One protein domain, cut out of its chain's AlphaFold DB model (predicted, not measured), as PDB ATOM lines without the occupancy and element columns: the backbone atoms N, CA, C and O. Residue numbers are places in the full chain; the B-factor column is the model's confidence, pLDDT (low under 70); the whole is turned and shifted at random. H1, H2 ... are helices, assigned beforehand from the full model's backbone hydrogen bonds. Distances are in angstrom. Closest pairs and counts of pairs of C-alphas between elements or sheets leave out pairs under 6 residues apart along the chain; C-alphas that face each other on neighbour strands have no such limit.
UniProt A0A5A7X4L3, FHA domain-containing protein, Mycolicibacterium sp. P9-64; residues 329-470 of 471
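What this domain is: This is residues 329 to 470 of the 471 residues of the protein "FHA domain-containing protein" of Mycolicibacterium sp. P9-64 (UniProt A0A5A7X4L3). Three long helices, H1, H2 and H3, stand side by side as a bundle, and four shorter helices, H4 to H7, form a head at one end of it, where H4 packs on residues 405 to 409 of H3. The printed part has 142 residues with seven named helices, H1 to H7 in chain order, and no named strand; the class is all helix. It is compact, with a radius of gyration of the C-alphas of 16.1 A and spans of 46 by 34 by 24 A.

How they stand to each other: H1, residues 329 to 349, touches H2, residues 359 to 380, in a helical hairpin, opposite ways at a shallow tilt of 9 degrees; their closest C-alphas, of Ala 337 and Ala 377, are 6.6 A apart. H2 and H3, residues 387 to 409, form a second hairpin, closest at the C-alphas of Leu 370 and Arg 401, 6.3 A. The bundle is up and down, each helix running against the one before. H3 touches H4, residues 416 to 426, at a steep tilt of 63 degrees; the closest C-alphas, of Ala 409 and Arg 419, are 4.9 A apart. H5, residues 431 to 438, touches H6, residues 442 to 449, about perpendicular at 89 degrees, closest at the C-alphas of Ala 435 and Pro 442, 5.2 A. H4 touches H7, residues 456 to 468, closest at the C-alphas of Leu 420 and Leu 466, 5.3 A. H1 and H2 are apart from H4, H5, H6 and H7. Every O i to N i+4 pair is within hydrogen-bond range in H1 to H6, and 8 of 9 in H7.

Where its parts are: H1 begins at C-alpha 329 (167.537, 143.929, 175.289) and measures 30.0 A, H2 31.3 A and H3 32.5 A. H7 ends at C-alpha 468 (196.991, 145.284, 138.787).

The domain as a whole: The C-alphas farthest apart, of Asp 329 and Thr 467, are 47.1 A apart. The printed part has no cut and no long link. pLDDT is under 70 at residues 329 to 332 and 380 to 387.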
ATOM      1  N   ASP A 329     167.780 143.689 176.717       56.56
ATOM      2  CA  ASP A 329     167.537 143.929 175.289       56.56
ATOM      3  C   ASP A 329     168.768 143.604 174.429       56.56
ATOM      4  O   ASP A 329     168.666 142.874 173.445       56.56
ATOM      5  N   SER A 330     169.962 144.054 174.826       58.22
ATOM      6  CA  SER A 330     171.189 143.803 174.055       58.22
ATOM      7  C   SER A 330     171.563 142.319 173.988       58.22
ATOM      8  O   SER A 330     172.001 141.840 172.940       58.22
ATOM      9  N   LYS A 331     171.356 141.568 175.080       64.31
ATOM     10  CA  LYS A 331     171.603 140.120 175.115       64.31
ATOM     11  C   LYS A 331     170.628 139.360 174.217       64.31
ATOM     12  O   LYS A 331     171.065 138.518 173.437       64.31
ATOM     13  N   TYR A 332     169.336 139.689 174.264       69.31
ATOM     14  CA  TYR A 332     168.347 139.058 173.385       69.31
ATOM     15  C   TYR A 332     168.552 139.428 171.913       69.31
ATOM     16  O   TYR A 332     168.371 138.585 171.034       69.31
ATOM     17  N   MET A 333     168.989 140.654 171.615       70.50
ATOM     18  CA  MET A 333     169.359 141.052 170.254       70.50
ATOM     19  C   MET A 333     170.595 140.298 169.754       70.50
ATOM     20  O   MET A 333     170.604 139.848 168.607       70.50
ATOM     21  N   ALA A 334     171.615 140.120 170.600       75.25
ATOM     22  CA  ALA A 334     172.786 139.311 170.272       75.25
ATOM     23  C   ALA A 334     172.404 137.843 170.026       75.25
ATOM     24  O   ALA A 334     172.836 137.263 169.033       75.25
ATOM     25  N   GLU A 335     171.550 137.266 170.874       73.62
ATOM     26  CA  GLU A 335     171.048 135.897 170.732       73.62
ATOM     27  C   GLU A 335     170.222 135.728 169.451       73.62
ATOM     28  O   GLU A 335     170.463 134.810 168.670       73.62
ATOM     29  N   THR A 336     169.328 136.673 169.152       79.31
ATOM     30  CA  THR A 336     168.526 136.669 167.917       79.31
ATOM     31  C   THR A 336     169.414 136.776 166.677       79.31
ATOM     32  O   THR A 336     169.238 136.032 165.709       79.31
ATOM     33  N   ALA A 337     170.401 137.676 166.700       83.31
ATOM     34  CA  ALA A 337     171.351 137.832 165.607       83.31
ATOM     35  C   ALA A 337     172.239 136.586 165.439       83.31
ATOM     36  O   ALA A 337     172.529 136.199 164.307       83.31
ATOM     37  N   ALA A 338     172.621 135.925 166.537       86.00
ATOM     38  CA  ALA A 338     173.346 134.657 166.510       86.00
ATOM     39  C   ALA A 338     172.496 133.527 165.908       86.00
ATOM     40  O   ALA A 338     172.964 132.834 165.011       86.00
ATOM     41  N   MET A 339     171.226 133.389 166.304       83.56
ATOM     42  CA  MET A 339     170.311 132.390 165.733       83.56
ATOM     43  C   MET A 339     170.077 132.608 164.231       83.56
ATOM     44  O   MET A 339     170.057 131.649 163.454       83.56
ATOM     45  N   ALA A 340     169.920 133.867 163.806       88.19
ATOM     46  CA  ALA A 340     169.805 134.218 162.395       88.19
ATOM     47  C   ALA A 340     171.092 133.880 161.626       88.19
ATOM     48  O   ALA A 340     171.020 133.297 160.542       88.19
ATOM     49  N   LEU A 341     172.262 134.182 162.201       93.81
ATOM     50  CA  LEU A 341     173.551 133.809 161.624       93.81
ATOM     51  C   LEU A 341     173.688 132.287 161.496       93.81
ATOM     52  O   LEU A 341     174.069 131.819 160.430       93.81
ATOM     53  N   ASP A 342     173.324 131.510 162.517       91.06
ATOM     54  CA  ASP A 342     173.372 130.041 162.487       91.06
ATOM     55  C   ASP A 342     172.444 129.441 161.425       91.06
ATOM     56  O   ASP A 342     172.739 128.397 160.838       91.06
ATOM     57  N   ASN A 343     171.296 130.069 161.167       92.25
ATOM     58  CA  ASN A 343     170.430 129.673 160.058       92.25
ATOM     59  C   ASN A 343     171.108 129.939 158.702       92.25
ATOM     60  O   ASN A 343     171.125 129.065 157.839       92.25
ATOM     61  N   ILE A 344     171.726 131.112 158.533       93.00
ATOM     62  CA  ILE A 344     172.444 131.462 157.300       93.00
ATOM     63  C   ILE A 344     173.673 130.562 157.100       93.00
ATOM     64  O   ILE A 344     173.895 130.090 155.990       93.00
ATOM     65  N   ILE A 345     174.446 130.271 158.152       95.56
ATOM     66  CA  ILE A 345     175.588 129.344 158.090       95.56
ATOM     67  C   ILE A 345     175.114 127.965 157.632       95.56
ATOM     68  O   ILE A 345     175.680 127.415 156.693       95.56
ATOM     69  N   ARG A 346     174.009 127.455 158.192       93.69
ATOM     70  CA  ARG A 346     173.416 126.196 157.726       93.69
ATOM     71  C   ARG A 346     173.053 126.239 156.246       93.69
ATOM     72  O   ARG A 346     173.302 125.264 155.552       93.69
ATOM     73  N   GLN A 347     172.521 127.350 155.736       92.44
ATOM     74  CA  GLN A 347     172.254 127.508 154.301       92.44
ATOM     75  C   GLN A 347     173.540 127.568 153.457       92.44
ATOM     76  O   GLN A 347     173.563 127.019 152.356       92.44
ATOM     77  N   ILE A 348     174.614 128.184 153.968       94.00
ATOM     78  CA  ILE A 348     175.943 128.203 153.331       94.00
ATOM     79  C   ILE A 348     176.524 126.784 153.228       94.00
ATOM     80  O   ILE A 348     177.139 126.444 152.210       94.00
ATOM     81  N   ASP A 349     176.309 125.946 154.242       93.31
ATOM     82  CA  ASP A 349     176.805 124.567 154.273       93.31
ATOM     83  C   ASP A 349     176.130 123.680 153.218       93.31
ATOM     84  O   ASP A 349     176.776 122.797 152.655       93.31
ATOM     85  N   VAL A 350     174.860 123.948 152.885       93.12
ATOM     86  CA  VAL A 350     174.127 123.217 151.831       93.12
ATOM     87  C   VAL A 350     174.277 123.839 150.438       93.12
ATOM     88  O   VAL A 350     173.614 123.400 149.495       93.12
ATOM     89  N   LEU A 351     175.127 124.863 150.273       90.94
ATOM     90  CA  LEU A 351     175.348 125.471 148.962       90.94
ATOM     91  C   LEU A 351     175.843 124.434 147.944       90.94
ATOM     92  O   LEU A 351     176.719 123.624 148.268       90.94
ATOM     93  N   PRO A 352     175.354 124.505 146.691       89.31
ATOM     94  CA  PRO A 352     175.810 123.619 145.632       89.31
ATOM     95  C   PRO A 352     177.301 123.830 145.331       89.31
ATOM     96  O   PRO A 352     177.932 124.793 145.781       89.31
ATOM     97  N   ALA A 353     177.883 122.920 144.546       88.69
ATOM     98  CA  ALA A 353     179.266 123.052 144.100       88.69
ATOM     99  C   ALA A 353     179.489 124.403 143.379       88.69
ATOM    100  O   ALA A 353     178.597 124.840 142.648       88.69
ATOM    101  N   PRO A 354     180.668 125.046 143.508       87.56
ATOM    102  CA  PRO A 354     180.945 126.345 142.876       87.56
ATOM    103  C   PRO A 354     180.793 126.367 141.346       87.56
ATOM    104  O   PRO A 354     180.589 127.421 140.756       87.56
ATOM    105  N   SER A 355     180.887 125.210 140.690       87.81
ATOM    106  CA  SER A 355     180.668 125.053 139.248       87.81
ATOM    107  C   SER A 355     179.191 124.956 138.843       87.81
ATOM    108  O   SER A 355     178.889 124.973 137.652       87.81
ATOM    109  N   ALA A 356     178.261 124.829 139.793       89.06
ATOM    110  CA  ALA A 356     176.838 124.719 139.499       89.06
ATOM    111  C   ALA A 356     176.244 126.073 139.084       89.06
ATOM    112  O   ALA A 356     176.520 127.103 139.696       89.06
ATOM    113  N   SER A 357     175.341 126.076 138.101       82.31
ATOM    114  CA  SER A 357     174.709 127.307 137.597       82.31
ATOM    115  C   SER A 357     173.885 128.055 138.655       82.31
ATOM    116  O   SER A 357     173.852 129.284 138.657       82.31
ATOM    117  N   ALA A 358     173.261 127.333 139.592       86.44
ATOM    118  CA  ALA A 358     172.485 127.921 140.687       86.44
ATOM    119  C   ALA A 358     173.354 128.591 141.769       86.44
ATOM    120  O   ALA A 358     172.848 129.409 142.537       86.44
ATOM    121  N   PHE A 359     174.656 128.277 141.826       90.88
ATOM    122  CA  PHE A 359     175.555 128.716 142.894       90.88
ATOM    123  C   PHE A 359     175.593 130.241 143.039       90.88
ATOM    124  O   PHE A 359     175.384 130.756 144.133       90.88
ATOM    125  N   GLN A 360     175.781 130.974 141.937       88.44
ATOM    126  CA  GLN A 360     175.909 132.436 141.973       88.44
ATOM    127  C   GLN A 360     174.636 133.137 142.468       88.44
ATOM    128  O   GLN A 360     174.719 134.089 143.247       88.44
ATOM    129  N   ALA A 361     173.457 132.647 142.077       87.38
ATOM    130  CA  ALA A 361     172.187 133.201 142.539       87.38
ATOM    131  C   ALA A 361     171.986 132.972 144.049       87.38
ATOM    132  O   ALA A 361     171.632 133.908 144.771       87.38
ATOM    133  N   SER A 362     172.271 131.760 144.540       89.38
ATOM    134  CA  SER A 362     172.186 131.433 145.970       89.38
ATOM    135  C   SER A 362     173.182 132.238 146.805       89.38
ATOM    136  O   SER A 362     172.817 132.797 147.836       89.38
ATOM    137  N   VAL A 363     174.426 132.359 146.338       93.06
ATOM    138  CA  VAL A 363     175.473 133.138 147.009       93.06
ATOM    139  C   VAL A 363     175.097 134.616 147.095       93.06
ATOM    140  O   VAL A 363     175.228 135.203 148.167       93.06
ATOM    141  N   LYS A 364     174.570 135.212 146.016       88.25
ATOM    142  CA  LYS A 364     174.091 136.602 146.032       88.25
ATOM    143  C   LYS A 364     173.001 136.819 147.087       88.25
ATOM    144  O   LYS A 364     173.064 137.795 147.833       88.25
ATOM    145  N   GLY A 365     172.035 135.901 147.178       89.44
ATOM    146  CA  GLY A 365     170.989 135.936 148.206       89.44
ATOM    147  C   GLY A 365     171.569 135.931 149.623       89.44
ATOM    148  O   GLY A 365     171.278 136.830 150.409       89.44
ATOM    149  N   LEU A 366     172.477 134.993 149.902       93.44
ATOM    150  CA  LEU A 366     173.110 134.843 151.216       93.44
ATOM    151  C   LEU A 366     174.030 136.018 151.585       93.44
ATOM    152  O   LEU A 366     174.066 136.428 152.743       93.44
ATOM    153  N   ILE A 367     174.749 136.612 150.624       92.25
ATOM    154  CA  ILE A 367     175.530 137.841 150.859       92.25
ATOM    155  C   ILE A 367     174.597 138.996 151.237       92.25
ATOM    156  O   ILE A 367     174.906 139.764 152.152       92.25
ATOM    157  N   ALA A 368     173.451 139.119 150.563       87.94
ATOM    158  CA  ALA A 368     172.460 140.137 150.887       87.94
ATOM    159  C   ALA A 368     171.846 139.908 152.281       87.94
ATOM    160  O   ALA A 368     171.691 140.869 153.035       87.94
ATOM    161  N   ASP A 369     171.564 138.657 152.659       90.31
ATOM    162  CA  ASP A 369     171.099 138.294 154.005       90.31
ATOM    163  C   ASP A 369     172.129 138.640 155.086       90.31
ATOM    164  O   ASP A 369     171.793 139.306 156.065       90.31
ATOM    165  N   LEU A 370     173.400 138.280 154.882       93.94
ATOM    166  CA  LEU A 370     174.486 138.635 155.802       93.94
ATOM    167  C   LEU A 370     174.683 140.152 155.906       93.94
ATOM    168  O   LEU A 370     174.937 140.655 156.995       93.94
ATOM    169  N   SER A 371     174.530 140.889 154.802       89.69
ATOM    170  CA  SER A 371     174.613 142.357 154.793       89.69
ATOM    171  C   SER A 371     173.478 142.997 155.593       89.69
ATOM    172  O   SER A 371     173.711 143.927 156.366       89.69
ATOM    173  N   ARG A 372     172.248 142.485 155.438       86.62
ATOM    174  CA  ARG A 372     171.089 142.918 156.230       86.62
ATOM    175  C   ARG A 372     171.285 142.616 157.712       86.62
ATOM    176  O   ARG A 372     171.008 143.476 158.546       86.62
ATOM    177  N   LEU A 373     171.789 141.425 158.036       91.75
ATOM    178  CA  LEU A 373     172.052 141.016 159.413       91.75
ATOM    179  C   LEU A 373     173.172 141.851 160.055       91.75
ATOM    180  O   LEU A 373     173.034 142.279 161.198       91.75
ATOM    181  N   GLU A 374     174.244 142.151 159.314       89.56
ATOM    182  CA  GLU A 374     175.314 143.048 159.760       89.56
ATOM    183  C   GLU A 374     174.789 144.462 160.033       89.56
ATOM    184  O   GLU A 374     175.131 145.051 161.059       89.56
ATOM    185  N   ALA A 375     173.931 144.998 159.158       85.19
ATOM    186  CA  ALA A 375     173.305 146.300 159.360       85.19
ATOM    187  C   ALA A 375     172.411 146.309 160.611       85.19
ATOM    188  O   ALA A 375     172.521 147.221 161.429       85.19
ATOM    189  N   LEU A 376     171.583 145.275 160.805       81.62
ATOM    190  CA  LEU A 376     170.743 145.112 161.999       81.62
ATOM    191  C   LEU A 376     171.575 145.050 163.285       81.62
ATOM    192  O   LEU A 376     171.327 145.823 164.209       81.62
ATOM    193  N   ALA A 377     172.592 144.188 163.331       82.19
ATOM    194  CA  ALA A 377     173.457 144.040 164.499       82.19
ATOM    195  C   ALA A 377     174.298 145.303 164.765       82.19
ATOM    196  O   ALA A 377     174.488 145.690 165.916       82.19
ATOM    197  N   SER A 378     174.745 146.000 163.716       81.94
ATOM    198  CA  SER A 378     175.484 147.262 163.852       81.94
ATOM    199  C   SER A 378     174.587 148.395 164.342       81.94
ATOM    200  O   SER A 378     175.054 149.282 165.050       81.94
ATOM    201  N   ASN A 379     173.306 148.407 163.961       70.50
ATOM    202  CA  ASN A 379     172.324 149.356 164.487       70.50
ATOM    203  C   ASN A 379     172.045 149.077 165.969       70.50
ATOM    204  O   ASN A 379     172.012 150.012 166.764       70.50
ATOM    205  N   ALA A 380     171.921 147.799 166.335       66.81
ATOM    206  CA  ALA A 380     171.727 147.354 167.712       66.81
ATOM    207  C   ALA A 380     172.906 147.724 168.625       66.81
ATOM    208  O   ALA A 380     172.699 148.184 169.742       66.81
ATOM    209  N   SER A 381     174.148 147.606 168.138       67.06
ATOM    210  CA  SER A 381     175.352 147.900 168.928       67.06
ATOM    211  C   SER A 381     175.526 149.379 169.300       67.06
ATOM    212  O   SER A 381     176.441 149.704 170.053       67.06
ATOM    213  N   ARG A 382     174.720 150.292 168.737       67.19
ATOM    214  CA  ARG A 382     174.813 151.742 168.985       67.19
ATOM    215  C   ARG A 382     173.926 152.238 170.138       67.19
ATOM    216  O   ARG A 382     174.060 153.397 170.510       67.19
ATOM    217  N   GLY A 383     173.085 151.380 170.729       55.03
ATOM    218  CA  GLY A 383     172.413 151.622 172.017       55.03
ATOM    219  C   GLY A 383     173.165 150.922 173.156       55.03
ATOM    220  O   GLY A 383     173.494 149.746 173.044       55.03
ATOM    221  N   SER A 384     173.521 151.618 174.237       46.56
ATOM    222  CA  SER A 384     174.452 151.090 175.249       46.56
ATOM    223  C   SER A 384     173.802 150.209 176.334       46.56
ATOM    224  O   SER A 384     173.079 150.683 177.209       46.56
ATOM    225  N   SER A 385     174.145 148.915 176.328       41.84
ATOM    226  CA  SER A 385     174.737 148.118 177.432       41.84
ATOM    227  C   SER A 385     174.608 146.633 177.075       41.84
ATOM    228  O   SER A 385     173.522 146.085 177.137       41.84
ATOM    229  N   GLY A 386     175.708 145.987 176.676       53.91
ATOM    230  CA  GLY A 386     175.735 144.614 176.120       53.91
ATOM    231  C   GLY A 386     176.639 144.463 174.888       53.91
ATOM    232  O   GLY A 386     176.455 143.576 174.057       53.91
ATOM    233  N   ALA A 387     177.611 145.369 174.751       60.50
ATOM    234  CA  ALA A 387     178.403 145.543 173.545       60.50
ATOM    235  C   ALA A 387     179.283 144.324 173.209       60.50
ATOM    236  O   ALA A 387     179.499 144.043 172.037       60.50
ATOM    237  N   GLU A 388     179.752 143.561 174.202       71.12
ATOM    238  CA  GLU A 388     180.683 142.452 173.963       71.12
ATOM    239  C   GLU A 388     180.055 141.293 173.169       71.12
ATOM    240  O   GLU A 388     180.634 140.856 172.171       71.12
ATOM    241  N   ASP A 389     178.859 140.834 173.549       76.69
ATOM    242  CA  ASP A 389     178.168 139.746 172.845       76.69
ATOM    243  C   ASP A 389     177.779 140.170 171.422       76.69
ATOM    244  O   ASP A 389     178.008 139.432 170.461       76.69
ATOM    245  N   ILE A 390     177.299 141.406 171.254       82.81
ATOM    246  CA  ILE A 390     176.976 141.959 169.933       82.81
ATOM    247  C   ILE A 390     178.241 142.098 169.070       82.81
ATOM    248  O   ILE A 390     178.210 141.757 167.888       82.81
ATOM    249  N   PHE A 391     179.378 142.533 169.627       83.94
ATOM    250  CA  PHE A 391     180.642 142.609 168.886       83.94
ATOM    251  C   PHE A 391     181.165 141.228 168.479       83.94
ATOM    252  O   PHE A 391     181.673 141.077 167.363       83.94
ATOM    253  N   ARG A 392     181.012 140.204 169.331       87.31
ATOM    254  CA  ARG A 392     181.349 138.815 168.978       87.31
ATOM    255  C   ARG A 392     180.505 138.330 167.800       87.31
ATOM    256  O   ARG A 392     181.068 137.776 166.849       87.31
ATOM    257  N   VAL A 393     179.196 138.600 167.823       89.38
ATOM    258  CA  VAL A 393     178.266 138.258 166.735       89.38
ATOM    259  C   VAL A 393     178.591 139.040 165.459       89.38
ATOM    260  O   VAL A 393     178.725 138.430 164.403       89.38
ATOM    261  N   LEU A 394     178.836 140.351 165.531       89.56
ATOM    262  CA  LEU A 394     179.281 141.162 164.387       89.56
ATOM    263  C   LEU A 394     180.578 140.628 163.771       89.56
ATOM    264  O   LEU A 394     180.692 140.504 162.551       89.56
ATOM    265  N   GLY A 395     181.549 140.257 164.608       91.50
ATOM    266  CA  GLY A 395     182.773 139.604 164.160       91.50
ATOM    267  C   GLY A 395     182.494 138.276 163.450       91.50
ATOM    268  O   GLY A 395     183.119 137.987 162.429       91.50
ATOM    269  N   ALA A 396     181.548 137.478 163.952       93.50
ATOM    270  CA  ALA A 396     181.140 136.220 163.331       93.50
ATOM    271  C   ALA A 396     180.440 136.440 161.979       93.50
ATOM    272  O   ALA A 396     180.818 135.790 161.004       93.50
ATOM    273  N   ILE A 397     179.524 137.411 161.883       94.75
ATOM    274  CA  ILE A 397     178.847 137.796 160.633       94.75
ATOM    275  C   ILE A 397     179.878 138.224 159.581       94.75
ATOM    276  O   ILE A 397     179.875 137.710 158.462       94.75
ATOM    277  N   ARG A 398     180.817 139.110 159.942       92.75
ATOM    278  CA  ARG A 398     181.877 139.582 159.032       92.75
ATOM    279  C   ARG A 398     182.781 138.447 158.553       92.75
ATOM    280  O   ARG A 398     183.152 138.414 157.380       92.75
ATOM    281  N   ARG A 399     183.117 137.493 159.430       94.38
ATOM    282  CA  ARG A 399     183.880 136.290 159.054       94.38
ATOM    283  C   ARG A 399     183.096 135.394 158.097       94.38
ATOM    284  O   ARG A 399     183.671 134.975 157.095       94.38
ATOM    285  N   ALA A 400     181.815 135.145 158.370       95.00
ATOM    286  CA  ALA A 400     180.946 134.351 157.504       95.00
ATOM    287  C   ALA A 400     180.809 134.992 156.115       95.00
ATOM    288  O   ALA A 400     181.019 134.328 155.102       95.00
ATOM    289  N   ARG A 401     180.572 136.310 156.062       94.38
ATOM    290  CA  ARG A 401     180.499 137.076 154.812       94.38
ATOM    291  C   ARG A 401     181.800 137.012 154.021       94.38
ATOM    292  O   ARG A 401     181.768 136.724 152.829       94.38
ATOM    293  N   ARG A 402     182.944 137.236 154.675       93.88
ATOM    294  CA  ARG A 402     184.262 137.124 154.034       93.88
ATOM    295  C   ARG A 402     184.501 135.717 153.484       93.88
ATOM    296  O   ARG A 402     184.935 135.592 152.347       93.88
ATOM    297  N   GLY A 403     184.208 134.676 154.264       94.25
ATOM    298  CA  GLY A 403     184.353 133.285 153.824       94.25
ATOM    299  C   GLY A 403     183.482 132.967 152.609       94.25
ATOM    300  O   GLY A 403     183.964 132.386 151.639       94.25
ATOM    301  N   LEU A 404     182.227 133.423 152.621       95.06
ATOM    302  CA  LEU A 404     181.305 133.256 151.503       95.06
ATOM    303  C   LEU A 404     181.786 133.984 150.239       95.06
ATOM    304  O   LEU A 404     181.745 133.398 149.162       95.06
ATOM    305  N   LEU A 405     182.283 135.219 150.360       94.50
ATOM    306  CA  LEU A 405     182.827 135.984 149.232       94.50
ATOM    307  C   LEU A 405     184.096 135.353 148.643       94.50
ATOM    308  O   LEU A 405     184.245 135.319 147.423       94.50
ATOM    309  N   LEU A 406     184.983 134.804 149.479       94.25
ATOM    310  CA  LEU A 406     186.156 134.063 149.000       94.25
ATOM    311  C   LEU A 406     185.744 132.792 148.247       94.25
ATOM    312  O   LEU A 406     186.214 132.571 147.135       94.25
ATOM    313  N   ARG A 407     184.792 132.018 148.782       93.25
ATOM    314  CA  ARG A 407     184.226 130.843 148.093       93.25
ATOM    315  C   ARG A 407     183.509 131.229 146.793       93.25
ATOM    316  O   ARG A 407     183.555 130.490 145.815       93.25
ATOM    317  N   ALA A 408     182.858 132.393 146.758       93.19
ATOM    318  CA  ALA A 408     182.227 132.928 145.554       93.19
ATOM    319  C   ALA A 408     183.251 133.222 144.451       93.19
ATOM    320  O   ALA A 408     182.991 132.942 143.282       93.19
ATOM    321  N   ALA A 409     184.420 133.749 144.828       93.81
ATOM    322  CA  ALA A 409     185.500 134.098 143.912       93.81
ATOM    323  C   ALA A 409     186.179 132.878 143.259       93.81
ATOM    324  O   ALA A 409     186.753 133.015 142.182       93.81
ATOM    325  N   GLU A 410     186.094 131.696 143.879       90.31
ATOM    326  CA  GLU A 410     186.612 130.430 143.333       90.31
ATOM    327  C   GLU A 410     185.723 129.839 142.227       90.31
ATOM    328  O   GLU A 410     186.149 128.958 141.479       90.31
ATOM    329  N   SER A 411     184.476 130.301 142.105       91.31
ATOM    330  CA  SER A 411     183.559 129.803 141.083       91.31
ATOM    331  C   SER A 411     184.002 130.247 139.675       91.31
ATOM    332  O   SER A 411     184.308 131.427 139.482       91.31
ATOM    333  N   PRO A 412     183.892 129.387 138.642       89.31
ATOM    334  CA  PRO A 412     184.130 129.776 137.244       89.31
ATOM    335  C   PRO A 412     183.257 130.948 136.764       89.31
ATOM    336  O   PRO A 412     183.622 131.671 135.841       89.31
ATOM    337  N   HIS A 413     182.103 131.143 137.404       88.31
ATOM    338  CA  HIS A 413     181.135 132.200 137.108       88.31
ATOM    339  C   HIS A 413     181.218 133.391 138.079       88.31
ATOM    340  O   HIS A 413     180.255 134.145 138.197       88.31
ATOM    341  N   ALA A 414     182.329 133.549 138.810       91.81
ATOM    342  CA  ALA A 414     182.503 134.651 139.755       91.81
ATOM    343  C   ALA A 414     182.395 136.019 139.065       91.81
ATOM    344  O   ALA A 414     182.957 136.227 137.983       91.81
ATOM    345  N   THR A 415     181.721 136.973 139.712       92.56
ATOM    346  CA  THR A 415     181.645 138.352 139.207       92.56
ATOM    347  C   THR A 415     183.012 139.039 139.295       92.56
ATOM    348  O   THR A 415     183.877 138.642 140.081       92.56
ATOM    349  N   VAL A 416     183.224 140.105 138.510       94.06
ATOM    350  CA  VAL A 416     184.454 140.918 138.609       94.06
ATOM    351  C   VAL A 416     184.663 141.416 140.038       94.06
ATOM    352  O   VAL A 416     185.779 141.340 140.542       94.06
ATOM    353  N   GLY A 417     183.595 141.851 140.711       93.88
ATOM    354  CA  GLY A 417     183.666 142.321 142.091       93.88
ATOM    355  C   GLY A 417     184.046 141.229 143.093       93.88
ATOM    356  O   GLY A 417     184.881 141.473 143.951       93.88
ATOM    357  N   GLN A 418     183.533 140.002 142.966       94.19
ATOM    358  CA  GLN A 418     183.942 138.888 143.839       94.19
ATOM    359  C   GLN A 418     185.420 138.518 143.638       94.19
ATOM    360  O   GLN A 418     186.152 138.296 144.604       94.19
ATOM    361  N   ARG A 419     185.895 138.498 142.385       94.94
ATOM    362  CA  ARG A 419     187.321 138.279 142.092       94.94
ATOM    363  C   ARG A 419     188.188 139.409 142.643       94.94
ATOM    364  O   ARG A 419     189.255 139.144 143.196       94.94
ATOM    365  N   LEU A 420     187.712 140.649 142.530       95.44
ATOM    366  CA  LEU A 420     188.365 141.818 143.105       95.44
ATOM    367  C   LEU A 420     188.427 141.730 144.629       95.44
ATOM    368  O   LEU A 420     189.503 141.943 145.175       95.44
ATOM    369  N   PHE A 421     187.347 141.330 145.303       95.31
ATOM    370  CA  PHE A 421     187.339 141.110 146.751       95.31
ATOM    371  C   PHE A 421     188.455 140.149 147.179       95.31
ATOM    372  O   PHE A 421     189.196 140.429 148.122       95.31
ATOM    373  N   ALA A 422     188.607 139.023 146.474       95.69
ATOM    374  CA  ALA A 422     189.643 138.038 146.774       95.69
ATOM    375  C   ALA A 422     191.062 138.578 146.523       95.69
ATOM    376  O   ALA A 422     191.955 138.357 147.343       95.69
ATOM    377  N   ALA A 423     191.276 139.304 145.421       96.00
ATOM    378  CA  ALA A 423     192.561 139.935 145.117       96.00
ATOM    379  C   ALA A 423     192.919 141.023 146.145       96.00
ATOM    380  O   ALA A 423     194.007 141.001 146.714       96.00
ATOM    381  N   ARG A 424     191.964 141.903 146.462       95.19
ATOM    382  CA  ARG A 424     192.085 142.968 147.461       95.19
ATOM    383  C   ARG A 424     192.389 142.413 148.851       95.19
ATOM    384  O   ARG A 424     193.278 142.916 149.525       95.19
ATOM    385  N   THR A 425     191.696 141.345 149.254       93.69
ATOM    386  CA  THR A 425     191.923 140.676 150.547       93.69
ATOM    387  C   THR A 425     193.324 140.067 150.631       93.69
ATOM    388  O   THR A 425     193.947 140.144 151.684       93.69
ATOM    389  N   ARG A 426     193.844 139.492 149.537       93.38
ATOM    390  CA  ARG A 426     195.222 138.972 149.477       93.38
ATOM    391  C   ARG A 426     196.269 140.087 149.542       93.38
ATOM    392  O   ARG A 426     197.329 139.873 150.112       93.38
ATOM    393  N   ALA A 427     195.961 141.245 148.968       94.12
ATOM    394  CA  ALA A 427     196.810 142.433 148.993       94.12
ATOM    395  C   ALA A 427     196.649 143.282 150.271       94.12
ATOM    396  O   ALA A 427     197.251 144.344 150.360       94.12
ATOM    397  N   GLU A 428     195.818 142.848 151.229       94.06
ATOM    398  CA  GLU A 428     195.511 143.566 152.479       94.06
ATOM    399  C   GLU A 428     194.992 145.004 152.286       94.06
ATOM    400  O   GLU A 428     195.079 145.839 153.180       94.06
ATOM    401  N   LEU A 429     194.385 145.284 151.132       94.25
ATOM    402  CA  LEU A 429     193.861 146.607 150.805       94.25
ATOM    403  C   LEU A 429     192.478 146.836 151.422       94.25
ATOM    404  O   LEU A 429     191.577 145.988 151.346       94.25
ATOM    405  N   SER A 430     192.265 148.022 151.986       93.25
ATOM    406  CA  SER A 430     190.942 148.474 152.414       93.25
ATOM    407  C   SER A 430     190.042 148.808 151.218       93.25
ATOM    408  O   SER A 430     190.489 148.962 150.078       93.25
ATOM    409  N   VAL A 431     188.734 148.911 151.470       93.12
ATOM    410  CA  VAL A 431     187.758 149.310 150.441       93.12
ATOM    411  C   VAL A 431     188.012 150.750 149.983       93.12
ATOM    412  O   VAL A 431     187.912 151.028 148.792       93.12
ATOM    413  N   ASP A 432     188.392 151.644 150.900       92.88
ATOM    414  CA  ASP A 432     188.671 153.055 150.605       92.88
ATOM    415  C   ASP A 432     189.926 153.235 149.736       92.88
ATOM    416  O   ASP A 432     189.926 154.028 148.789       92.88
ATOM    417  N   GLU A 433     190.983 152.461 149.995       94.31
ATOM    418  CA  GLU A 433     192.191 152.460 149.160       94.31
ATOM    419  C   GLU A 433     191.890 151.925 147.760       94.31
ATOM    420  O   GLU A 433     192.251 152.555 146.766       94.31
ATOM    421  N   ALA A 434     191.162 150.809 147.663       94.00
ATOM    422  CA  ALA A 434     190.750 150.244 146.380       94.00
ATOM    423  C   ALA A 434     189.860 151.208 145.579       94.00
ATOM    424  O   ALA A 434     190.046 151.362 144.372       94.00
ATOM    425  N   ALA A 435     188.927 151.892 146.246       93.69
ATOM    426  CA  ALA A 435     188.079 152.918 145.648       93.69
ATOM    427  C   ALA A 435     188.920 154.074 145.087       93.69
ATOM    428  O   ALA A 435     188.767 154.449 143.923       93.69
ATOM    429  N   THR A 436     189.881 154.557 145.876       94.62
ATOM    430  CA  THR A 436     190.822 155.609 145.469       94.62
ATOM    431  C   THR A 436     191.656 155.182 144.258       94.62
ATOM    432  O   THR A 436     191.773 155.939 143.297       94.62
ATOM    433  N   MET A 437     192.188 153.956 144.253       92.88
ATOM    434  CA  MET A 437     192.978 153.413 143.139       92.88
ATOM    435  C   MET A 437     192.148 153.206 141.862       92.88
ATOM    436  O   MET A 437     192.660 153.389 140.759       92.88
ATOM    437  N   ALA A 438     190.876 152.821 141.999       92.69
ATOM    438  CA  ALA A 438     189.969 152.612 140.872       92.69
ATOM    439  C   ALA A 438     189.325 153.910 140.350       92.69
ATOM    440  O   ALA A 438     188.752 153.900 139.260       92.69
ATOM    441  N   GLY A 439     189.392 155.010 141.110       93.06
ATOM    442  CA  GLY A 439     188.637 156.232 140.823       93.06
ATOM    443  C   GLY A 439     187.123 156.052 140.994       93.06
ATOM    444  O   GLY A 439     186.346 156.635 140.240       93.06
ATOM    445  N   LEU A 440     186.709 155.209 141.943       94.38
ATOM    446  CA  LEU A 440     185.314 154.894 142.267       94.38
ATOM    447  C   LEU A 440     184.995 155.293 143.711       94.38
ATOM    448  O   LEU A 440     185.890 155.634 144.481       94.38
ATOM    449  N   THR A 441     183.721 155.238 144.103       94.44
ATOM    450  CA  THR A 441     183.357 155.418 145.514       94.44
ATOM    451  C   THR A 441     183.521 154.106 146.298       94.44
ATOM    452  O   THR A 441     183.389 153.022 145.721       94.44
ATOM    453  N   PRO A 442     183.747 154.151 147.627       89.12
ATOM    454  CA  PRO A 442     183.763 152.945 148.463       89.12
ATOM    455  C   PRO A 442     182.462 152.135 148.371       89.12
ATOM    456  O   PRO A 442     182.484 150.906 148.431       89.12
ATOM    457  N   GLY A 443     181.330 152.822 148.173       88.62
ATOM    458  CA  GLY A 443     180.028 152.196 147.948       88.62
ATOM    459  C   GLY A 443     179.973 151.394 146.648       88.62
ATOM    460  O   GLY A 443     179.466 150.275 146.659       88.62
ATOM    461  N   ASP A 444     180.553 151.912 145.561       91.00
ATOM    462  CA  ASP A 444     180.619 151.202 144.275       91.00
ATOM    463  C   ASP A 444     181.461 149.925 144.378       91.00
ATOM    464  O   ASP A 444     181.060 148.876 143.870       91.00
ATOM    465  N   ILE A 445     182.607 149.988 145.074       92.94
ATOM    466  CA  ILE A 445     183.443 148.808 145.335       92.94
ATOM    467  C   ILE A 445     182.653 147.782 146.156       92.94
ATOM    468  O   ILE A 445     182.549 146.626 145.755       92.94
ATOM    469  N   ALA A 446     182.043 148.199 147.270       89.56
ATOM    470  CA  ALA A 446     181.296 147.299 148.146       89.56
ATOM    471  C   ALA A 446     180.081 146.650 147.452       89.56
ATOM    472  O   ALA A 446     179.822 145.463 147.662       89.56
ATOM    473  N   ALA A 447     179.355 147.398 146.612       87.62
ATOM    474  CA  ALA A 447     178.230 146.883 145.827       87.62
ATOM    475  C   ALA A 447     178.698 145.864 144.775       87.62
ATOM    476  O   ALA A 447     178.140 144.769 144.660       87.62
ATOM    477  N   ALA A 448     179.783 146.168 144.057       91.94
ATOM    478  CA  ALA A 448     180.370 145.233 143.105       91.94
ATOM    479  C   ALA A 448     180.830 143.936 143.794       91.94
ATOM    480  O   ALA A 448     180.531 142.837 143.313       91.94
ATOM    481  N   GLU A 449     181.518 144.042 144.936       92.44
ATOM    482  CA  GLU A 449     181.953 142.898 145.747       92.44
ATOM    483  C   GLU A 449     180.769 142.062 146.254       92.44
ATOM    484  O   GLU A 449     180.860 140.837 146.298       92.44
ATOM    485  N   ALA A 450     179.629 142.691 146.560       87.00
ATOM    486  CA  ALA A 450     178.401 141.999 146.949       87.00
ATOM    487  C   ALA A 450     177.713 141.233 145.797       87.00
ATOM    488  O   ALA A 450     176.797 140.446 146.046       87.00
ATOM    489  N   GLY A 451     178.166 141.411 144.549       86.06
ATOM    490  CA  GLY A 451     177.581 140.776 143.364       86.06
ATOM    491  C   GLY A 451     176.441 141.580 142.730       86.06
ATOM    492  O   GLY A 451     175.584 141.008 142.039       86.06
ATOM    493  N   ASP A 452     176.395 142.892 142.964       87.06
ATOM    494  CA  ASP A 452     175.456 143.775 142.278       87.06
ATOM    495  C   ASP A 452     175.854 144.027 140.823       87.06
ATOM    496  O   ASP A 452     176.982 143.773 140.395       87.06
ATOM    497  N   ALA A 453     174.872 144.458 140.029       85.38
ATOM    498  CA  ALA A 453     175.104 144.786 138.633       85.38
ATOM    499  C   ALA A 453     175.975 146.044 138.553       85.38
ATOM    500  O   ALA A 453     175.653 147.068 139.150       85.38
ATOM    501  N   VAL A 454     177.071 145.952 137.808       88.19
ATOM    502  CA  VAL A 454     178.057 147.025 137.668       88.19
ATOM    503  C   VAL A 454     177.827 147.745 136.341       88.19
ATOM    504  O   VAL A 454     177.661 147.093 135.307       88.19
ATOM    505  N   ALA A 455     177.832 149.080 136.349       88.62
ATOM    506  CA  ALA A 455     177.716 149.859 135.119       88.62
ATOM    507  C   ALA A 455     178.952 149.656 134.211       88.62
ATOM    508  O   ALA A 455     180.052 149.455 134.731       88.62
ATOM    509  N   PRO A 456     178.840 149.774 132.873       87.06
ATOM    510  CA  PRO A 456     179.965 149.515 131.962       87.06
ATOM    511  C   PRO A 456     181.236 150.313 132.295       87.06
ATOM    512  O   PRO A 456     182.324 149.752 132.355       87.06
ATOM    513  N   ALA A 457     181.094 151.602 132.623       83.56
ATOM    514  CA  ALA A 457     182.225 152.452 133.000       83.56
ATOM    515  C   ALA A 457     182.922 151.997 134.300       83.56
ATOM    516  O   ALA A 457     184.142 152.088 134.424       83.56
ATOM    517  N   GLN A 458     182.157 151.480 135.265       90.75
ATOM    518  CA  GLN A 458     182.693 150.949 136.521       90.75
ATOM    519  C   GLN A 458     183.377 149.594 136.288       90.75
ATOM    520  O   GLN A 458     184.426 149.325 136.864       90.75
ATOM    521  N   PHE A 459     182.826 148.757 135.404       93.00
ATOM    522  CA  PHE A 459     183.366 147.438 135.072       93.00
ATOM    523  C   PHE A 459     184.813 147.514 134.560       93.00
ATOM    524  O   PHE A 459     185.671 146.752 135.011       93.00
ATOM    525  N   ASP A 460     185.107 148.477 133.682       92.94
ATOM    526  CA  ASP A 460     186.456 148.692 133.150       92.94
ATOM    527  C   ASP A 460     187.444 149.163 134.228       92.94
ATOM    528  O   ASP A 460     188.606 148.749 134.248       92.94
ATOM    529  N   ALA A 461     187.001 150.010 135.161       93.31
ATOM    530  CA  ALA A 461     187.813 150.442 136.299       93.31
ATOM    531  C   ALA A 461     188.134 149.275 137.249       93.31
ATOM    532  O   ALA A 461     189.299 149.069 137.598       93.31
ATOM    533  N   LEU A 462     187.133 148.457 137.594       94.81
ATOM    534  CA  LEU A 462     187.315 147.284 138.453       94.81
ATOM    535  C   LEU A 462     188.235 146.234 137.813       94.81
ATOM    536  O   LEU A 462     189.076 145.667 138.505       94.81
ATOM    537  N   ASN A 463     188.123 145.985 136.502       94.88
ATOM    538  CA  ASN A 463     189.000 145.035 135.803       94.88
ATOM    539  C   ASN A 463     190.452 145.511 135.721       94.88
ATOM    540  O   ASN A 463     191.367 144.695 135.856       94.88
ATOM    541  N   ARG A 464     190.684 146.816 135.524       94.50
ATOM    542  CA  ARG A 464     192.038 147.385 135.579       94.50
ATOM    543  C   ARG A 464     192.660 147.192 136.958       94.50
ATOM    544  O   ARG A 464     193.785 146.705 137.039       94.50
ATOM    545  N   LEU A 465     191.913 147.491 138.025       94.44
ATOM    546  CA  LEU A 465     192.381 147.266 139.393       94.44
ATOM    547  C   LEU A 465     192.630 145.775 139.666       94.44
ATOM    548  O   LEU A 465     193.684 145.420 140.181       94.44
ATOM    549  N   LEU A 466     191.708 144.893 139.270       95.25
ATOM    550  CA  LEU A 466     191.865 143.445 139.430       95.25
ATOM    551  C   LEU A 466     193.144 142.938 138.750       95.25
ATOM    552  O   LEU A 466     193.884 142.167 139.351       95.25
ATOM    553  N   THR A 467     193.415 143.394 137.527       95.38
ATOM    554  CA  THR A 467     194.623 143.018 136.777       95.38
ATOM    555  C   THR A 467     195.887 143.511 137.481       95.38
ATOM    556  O   THR A 467     196.866 142.776 137.550       95.38
ATOM    557  N   ALA A 468     195.866 144.725 138.039       93.44
ATOM    558  CA  ALA A 468     196.991 145.284 138.787       93.44
ATOM    559  C   ALA A 468     197.289 144.516 140.088       93.44
ATOM    560  O   ALA A 468     198.445 144.420 140.474       93.44
ATOM    561  N   LEU A 469     196.268 143.950 140.742       93.00
ATOM    562  CA  LEU A 469     196.417 143.156 141.972       93.00
ATOM    563  C   LEU A 469     196.769 141.678 141.728       93.00
ATOM    564  O   LEU A 469     196.957 140.926 142.685       93.00
ATOM    565  N   GLN A 470     196.775 141.234 140.470       87.94
ATOM    566  CA  GLN A 470     197.114 139.861 140.077       87.94
ATOM    567  C   GLN A 470     198.540 139.720 139.527       87.94
ATOM    568  O   GLN A 470     198.980 138.591 139.307       87.94
TER     569      GLN A 470